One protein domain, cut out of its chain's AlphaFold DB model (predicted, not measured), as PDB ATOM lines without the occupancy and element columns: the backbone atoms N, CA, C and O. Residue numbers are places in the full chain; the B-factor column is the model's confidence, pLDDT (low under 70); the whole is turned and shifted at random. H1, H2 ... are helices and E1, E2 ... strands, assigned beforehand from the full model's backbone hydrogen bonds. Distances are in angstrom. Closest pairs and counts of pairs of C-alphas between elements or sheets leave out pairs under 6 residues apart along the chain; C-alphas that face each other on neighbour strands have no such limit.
ATOM      1  N   ASP A  41      44.628 -32.367 -27.910       87.75
ATOM      2  CA  ASP A  41      45.058 -31.604 -29.092       87.75
ATOM      3  C   ASP A  41      44.987 -30.078 -28.873       87.75
ATOM      4  O   ASP A  41      45.748 -29.313 -29.454       87.75
ATOM      5  N   ALA A  42      44.128 -29.636 -27.948       87.19
ATOM      6  CA  ALA A  42      43.991 -28.240 -27.544       87.19
ATOM      7  C   ALA A  42      44.940 -27.836 -26.393       87.19
ATOM      8  O   ALA A  42      44.847 -26.714 -25.892       87.19
ATOM      9  N   GLY A  43      45.829 -28.728 -25.937       86.19
ATOM     10  CA  GLY A  43      46.774 -28.466 -24.845       86.19
ATOM     11  C   GLY A  43      46.156 -28.479 -23.440       86.19
ATOM     12  O   GLY A  43      46.781 -28.017 -22.484       86.19
ATOM     13  N   ARG A  44      44.936 -29.000 -23.276       89.94
ATOM     14  CA  ARG A  44      44.270 -29.136 -21.970       89.94
ATOM     15  C   ARG A  44      44.705 -30.429 -21.298       89.94
ATOM     16  O   ARG A  44      44.773 -31.462 -21.955       89.94
ATOM     17  N   ALA A  45      44.939 -30.400 -19.989       91.62
ATOM     18  CA  ALA A  45      45.346 -31.584 -19.239       91.62
ATOM     19  C   ALA A  45      44.203 -32.606 -19.165       91.62
ATOM     20  O   ALA A  45      43.065 -32.246 -18.849       91.62
ATOM     21  N   LYS A  46      44.516 -33.875 -19.430       93.62
ATOM     22  CA  LYS A  46      43.607 -35.017 -19.295       93.62
ATOM     23  C   LYS A  46      43.717 -35.576 -17.884       93.62
ATOM     24  O   LYS A  46      44.703 -36.221 -17.544       93.62
ATOM     25  N   ILE A  47      42.710 -35.312 -17.062       93.19
ATOM     26  CA  ILE A  47      42.671 -35.726 -15.656       93.19
ATOM     27  C   ILE A  47      41.372 -36.469 -15.353       93.19
ATOM     28  O   ILE A  47      40.356 -36.261 -16.023       93.19
ATOM     29  N   VAL A  48      41.387 -37.315 -14.327       94.06
ATOM     30  CA  VAL A  48      40.172 -37.912 -13.765       94.06
ATOM     31  C   VAL A  48      39.732 -37.091 -12.557       94.06
ATOM     32  O   VAL A  48      40.493 -36.831 -11.626       94.06
ATOM     33  N   CYS A  49      38.488 -36.623 -12.580       92.75
ATOM     34  CA  CYS A  49      37.911 -35.866 -11.483       92.75
ATOM     35  C   CYS A  49      37.578 -36.810 -10.328       92.75
ATOM     36  O   CYS A  49      36.646 -37.600 -10.444       92.75
ATOM     37  N   ARG A  50      38.260 -36.680  -9.184       87.56
ATOM     38  CA  ARG A  50      37.997 -37.559  -8.031       87.56
ATOM     39  C   ARG A  50      36.611 -37.373  -7.395       87.56
ATOM     40  O   ARG A  50      36.100 -38.307  -6.798       87.56
ATOM     41  N   ARG A  51      35.985 -36.197  -7.556       90.00
ATOM     42  CA  ARG A  51      34.638 -35.908  -7.022       90.00
ATOM     43  C   ARG A  51      33.541 -36.685  -7.749       90.00
ATOM     44  O   ARG A  51      32.617 -37.187  -7.123       90.00
ATOM     45  N   TYR A  52      33.623 -36.730  -9.076       89.94
ATOM     46  CA  TYR A  52      32.583 -37.314  -9.932       89.94
ATOM     47  C   TYR A  52      33.025 -38.619 -10.606       89.94
ATOM     48  O   TYR A  52      32.249 -39.212 -11.348       89.94
ATOM     49  N   ALA A  53      34.265 -39.057 -10.360       89.81
ATOM     50  CA  ALA A  53      34.896 -40.224 -10.974       89.81
ATOM     51  C   ALA A  53      34.792 -40.227 -12.513       89.81
ATOM     52  O   ALA A  53      34.540 -41.253 -13.141       89.81
ATOM     53  N   GLU A  54      34.973 -39.057 -13.132       90.44
ATOM     54  CA  GLU A  54      34.816 -38.877 -14.577       90.44
ATOM     55  C   GLU A  54      36.079 -38.321 -15.238       90.44
ATOM     56  O   GLU A  54      36.852 -37.562 -14.647       90.44
ATOM     57  N   LYS A  55      36.259 -38.663 -16.511       92.56
ATOM     58  CA  LYS A  55      37.352 -38.173 -17.350       92.56
ATOM     59  C   LYS A  55      37.074 -36.741 -17.797       92.56
ATOM     60  O   LYS A  55      36.042 -36.477 -18.409       92.56
ATOM     61  N   ARG A  56      38.009 -35.825 -17.548       92.44
ATOM     62  CA  ARG A  56      37.909 -34.419 -17.965       92.44
ATOM     63  C   ARG A  56      39.171 -33.941 -18.665       92.44
ATOM     64  O   ARG A  56      40.279 -34.385 -18.378       92.44
ATOM     65  N   THR A  57      38.978 -32.982 -19.561       93.62
ATOM     66  CA  THR A  57      40.042 -32.151 -20.133       93.62
ATOM     67  C   THR A  57      39.924 -30.748 -19.550       93.62
ATOM     68  O   THR A  57      38.902 -30.091 -19.766       93.62
ATOM     69  N   ALA A  58      40.932 -30.275 -18.819       91.06
ATOM     70  CA  ALA A  58      40.887 -28.974 -18.153       91.06
ATOM     71  C   ALA A  58      42.202 -28.198 -18.287       91.06
ATOM     72  O   ALA A  58      43.292 -28.767 -18.280       91.06
ATOM     73  N   ASN A  59      42.096 -26.870 -18.367       91.56
ATOM     74  CA  ASN A  59      43.252 -25.996 -18.190       91.56
ATOM     75  C   ASN A  59      43.659 -25.981 -16.721       91.56
ATOM     76  O   ASN A  59      42.793 -25.909 -15.846       91.56
ATOM     77  N   ILE A  60      44.966 -26.028 -16.477       90.12
ATOM     78  CA  ILE A  60      45.541 -25.982 -15.137       90.12
ATOM     79  C   ILE A  60      46.167 -24.609 -14.925       90.12
ATOM     80  O   ILE A  60      46.979 -24.151 -15.731       90.12
ATOM     81  N   ASP A  61      45.778 -23.939 -13.846       87.81
ATOM     82  CA  ASP A  61      46.352 -22.650 -13.483       87.81
ATOM     83  C   ASP A  61      47.747 -22.791 -12.839       87.81
ATOM     84  O   ASP A  61      48.258 -23.880 -12.570       87.81
ATOM     85  N   GLY A  62      48.378 -21.658 -12.527       84.62
ATOM     86  CA  GLY A  62      49.722 -21.645 -11.940       84.62
ATOM     87  C   GLY A  62      49.779 -22.163 -10.501       84.62
ATOM     88  O   GLY A  62      50.860 -22.240  -9.922       84.62
ATOM     89  N   GLN A  63      48.638 -22.478  -9.896       87.12
ATOM     90  CA  GLN A  63      48.512 -23.078  -8.571       87.12
ATOM     91  C   GLN A  63      48.158 -24.570  -8.650       87.12
ATOM     92  O   GLN A  63      47.949 -25.189  -7.609       87.12
ATOM     93  N   GLY A  64      48.125 -25.155  -9.851       89.50
ATOM     94  CA  GLY A  64      47.753 -26.552 -10.058       89.50
ATOM     95  C   GLY A  64      46.252 -26.799  -9.975       89.50
ATOM     96  O   GLY A  64      45.831 -27.934  -9.792       89.50
ATOM     97  N   ARG A  65      45.424 -25.757 -10.083       92.56
ATOM     98  CA  ARG A  65      43.971 -25.899 -10.009       92.56
ATOM     99  C   ARG A  65      43.396 -26.086 -11.411       92.56
ATOM    100  O   ARG A  65      43.674 -25.258 -12.284       92.56
ATOM    101  N   PRO A  66      42.591 -27.134 -11.643       91.69
ATOM    102  CA  PRO A  66      41.851 -27.271 -12.888       91.69
ATOM    103  C   PRO A  66      40.751 -26.212 -12.997       91.69
ATOM    104  O   PRO A  66      40.242 -25.719 -11.995       91.69
ATOM    105  N   ALA A  67      40.314 -25.914 -14.219       91.38
ATOM    106  CA  ALA A  67      39.220 -24.970 -14.476       91.38
ATOM    107  C   ALA A  67      37.896 -25.311 -13.749       91.38
ATOM    108  O   ALA A  67      37.077 -24.426 -13.534       91.38
ATOM    109  N   CYS A  68      37.688 -26.574 -13.358       91.06
ATOM    110  CA  CYS A  68      36.525 -27.026 -12.587       91.06
ATOM    111  C   CYS A  68      36.764 -27.078 -11.064       91.06
ATOM    112  O   CYS A  68      36.028 -27.765 -10.358       91.06
ATOM    113  N   PHE A  69      37.830 -26.453 -10.563       92.69
ATOM    114  CA  PHE A  69      38.163 -26.432  -9.140       92.69
ATOM    115  C   PHE A  69      37.112 -25.669  -8.321       92.69
ATOM    116  O   PHE A  69      36.774 -24.532  -8.644       92.69
ATOM    117  N   GLU A  70      36.663 -26.273  -7.220       91.69
ATOM    118  CA  GLU A  70      35.768 -25.663  -6.234       91.69
ATOM    119  C   GLU A  70      36.478 -25.589  -4.875       91.69
ATOM    120  O   GLU A  70      36.937 -26.603  -4.347       91.69
ATOM    121  N   ALA A  71      36.606 -24.384  -4.317       91.81
ATOM    122  CA  ALA A  71      37.235 -24.191  -3.012       91.81
ATOM    123  C   ALA A  71      36.329 -24.708  -1.882       91.81
ATOM    124  O   ALA A  71      35.117 -24.514  -1.927       91.81
ATOM    125  N   GLY A  72      36.925 -25.321  -0.855       91.31
ATOM    126  CA  GLY A  72      36.197 -25.872   0.294       91.31
ATOM    127  C   GLY A  72      35.625 -27.276   0.078       91.31
ATOM    128  O   GLY A  72      34.960 -27.798   0.971       91.31
ATOM    129  N   HIS A  73      35.883 -27.898  -1.079       92.19
ATOM    130  CA  HIS A  73      35.567 -29.304  -1.310       92.19
ATOM    131  C   HIS A  73      36.851 -30.152  -1.229       92.19
ATOM    132  O   HIS A  73      37.744 -29.966  -2.064       92.19
ATOM    133  N   PRO A  74      36.939 -31.148  -0.322       93.56
ATOM    134  CA  PRO A  74      38.178 -31.891  -0.063       93.56
ATOM    135  C   PRO A  74      38.710 -32.619  -1.304       93.56
ATOM    136  O   PRO A  74      39.915 -32.701  -1.521       93.56
ATOM    137  N   ASP A  75      37.815 -33.103  -2.166       92.69
ATOM    138  CA  ASP A  75      38.196 -33.710  -3.444       92.69
ATOM    139  C   ASP A  75      38.805 -32.720  -4.447       92.69
ATOM    140  O   ASP A  75      39.727 -33.068  -5.183       92.69
ATOM    141  N   CYS A  76      38.315 -31.483  -4.500       93.88
ATOM    142  CA  CYS A  76      38.869 -30.472  -5.397       93.88
ATOM    143  C   CYS A  76      40.216 -29.960  -4.876       93.88
ATOM    144  O   CYS A  76      41.148 -29.788  -5.661       93.88
ATOM    145  N   GLU A  77      40.335 -29.776  -3.560       94.31
ATOM    146  CA  GLU A  77      41.586 -29.408  -2.892       94.31
ATOM    147  C   GLU A  77      42.650 -30.493  -3.066       94.31
ATOM    148  O   GLU A  77      43.749 -30.196  -3.533       94.31
ATOM    149  N   GLY A  78      42.293 -31.757  -2.819       93.25
ATOM    150  CA  GLY A  78      43.177 -32.898  -3.045       93.25
ATOM    151  C   GLY A  78      43.607 -33.032  -4.504       93.25
ATOM    152  O   GLY A  78      44.788 -33.197  -4.774       93.25
ATOM    153  N   CYS A  79      42.688 -32.848  -5.459       93.56
ATOM    154  CA  CYS A  79      43.041 -32.844  -6.881       93.56
ATOM    155  C   CYS A  79      44.085 -31.762  -7.215       93.56
ATOM    156  O   CYS A  79      45.018 -32.024  -7.969       93.56
ATOM    157  N   ALA A  80      43.977 -30.562  -6.636       92.94
ATOM    158  CA  ALA A  80      44.948 -29.494  -6.866       92.94
ATOM    159  C   ALA A  80      46.321 -29.762  -6.216       92.94
ATOM    160  O   ALA A  80      47.340 -29.312  -6.747       92.94
ATOM    161  N   GLU A  81      46.364 -30.452  -5.072       92.56
ATOM    162  CA  GLU A  81      47.611 -30.973  -4.481       92.56
ATOM    163  C   GLU A  81      48.236 -32.024  -5.409       92.56
ATOM    164  O   GLU A  81      49.370 -31.852  -5.861       92.56
ATOM    165  N   ASP A  82      47.460 -33.033  -5.812       92.50
ATOM    166  CA  ASP A  82      47.918 -34.132  -6.666       92.50
ATOM    167  C   ASP A  82      48.453 -33.627  -8.017       92.50
ATOM    168  O   ASP A  82      49.459 -34.126  -8.520       92.50
ATOM    169  N   VAL A  83      47.828 -32.598  -8.599       90.69
ATOM    170  CA  VAL A  83      48.304 -31.940  -9.828       90.69
ATOM    171  C   VAL A  83      49.663 -31.269  -9.617       90.69
ATOM    172  O   VAL A  83      50.536 -31.367 -10.479       90.69
ATOM    173  N   ARG A  84      49.880 -30.592  -8.483       89.00
ATOM    174  CA  ARG A  84      51.176 -29.961  -8.171       89.00
ATOM    175  C   ARG A  84      52.275 -30.982  -7.922       89.00
ATOM    176  O   ARG A  84      53.431 -30.712  -8.243       89.00
ATOM    177  N   GLU A  85      51.912 -32.117  -7.348       89.31
ATOM    178  CA  GLU A  85      52.827 -33.209  -7.035       89.31
ATOM    179  C   GLU A  85      53.025 -34.185  -8.203       89.31
ATOM    180  O   GLU A  85      53.872 -35.071  -8.117       89.31
ATOM    181  N   GLY A  86      52.273 -34.029  -9.301       87.31
ATOM    182  CA  GLY A  86      52.318 -34.938 -10.451       87.31
ATOM    183  C   GLY A  86      51.766 -36.336 -10.148       87.31
ATOM    184  O   GLY A  86      52.133 -37.294 -10.817       87.31
ATOM    185  N   ARG A  87      50.913 -36.459  -9.124       89.38
ATOM    186  CA  ARG A  87      50.280 -37.710  -8.671       89.38
ATOM    187  C   ARG A  87      48.818 -37.839  -9.105       89.38
ATOM    188  O   ARG A  87      48.187 -38.847  -8.807       89.38
ATOM    189  N   VAL A  88      48.280 -36.823  -9.780       91.56
ATOM    190  CA  VAL A  88      46.889 -36.819 -10.249       91.56
ATOM    191  C   VAL A  88      46.639 -37.965 -11.228       91.56
ATOM    192  O   VAL A  88      47.477 -38.271 -12.076       91.56
ATOM    193  N   GLU A  89      45.467 -38.583 -11.123       90.88
ATOM    194  CA  GLU A  89      45.048 -39.613 -12.066       90.88
ATOM    195  C   GLU A  89      44.759 -39.003 -13.448       90.88
ATOM    196  O   GLU A  89      44.096 -37.967 -13.573       90.88
ATOM    197  N   THR A  90      45.274 -39.644 -14.496       92.25
ATOM    198  CA  THR A  90      45.232 -39.174 -15.890       92.25
ATOM    199  C   THR A  90      44.771 -40.293 -16.828       92.25
ATOM    200  O   THR A  90      44.681 -41.450 -16.414       92.25
ATOM    201  N   TRP A  91      44.428 -39.954 -18.076       90.56
ATOM    202  CA  TRP A  91      43.906 -40.893 -19.081       90.56
ATOM    203  C   TRP A  91      44.269 -40.495 -20.516       90.56
ATOM    204  O   TRP A  91      44.652 -39.323 -20.746       90.56
TER     205      TRP A  91
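Overview. This is residues 41 to 91 of the 91 residues of an uncharacterized protein of Halobacteriales archaeon QS_9_68_17 (UniProt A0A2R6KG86). A small two-stranded hairpin, E1 and E2, sits with one helix, H1, near the turn end of E1; a long loop, residues 59 to 73, leads from E2 to the helix, and the last residues, 86 to 91, run back beside E1. The 51 printed residues have two named strands and then one named helix, a mixed class with under half of the residues in named elements. The whole is compact, with a radius of gyration of the C-alphas of 9.8 A and spans of 31 by 24 by 18 A.

Along the chain. E1, residues 45 to 49, begins with C-alpha 45 at (45.346, -31.584, -19.239) and is 11.6 A long. E2, residues 54 to 58, is 12.2 A long. H1, residues 74 to 85, is 16.3 A long and ends with C-alpha 85 at (52.827, -33.209, -7.035).

Arrangement. E1 and E2 are an antiparallel hairpin at 145 degrees; N 47 and O 56 are 2.9 A apart, within hydrogen-bond range. The closest C-alphas of E1 and H1 are those of Cys 49 and Cys 79, 7.5 A apart. In H1 every O i to N i+4 pair is within hydrogen-bond range.

Size, cuts and confidence. The farthest C-alphas, of Asp 41 and Gly 72, are 31.2 A apart. The printed part has no cut. The link from E2 to H1 is long. No printed residue is under 70 in pLDDT.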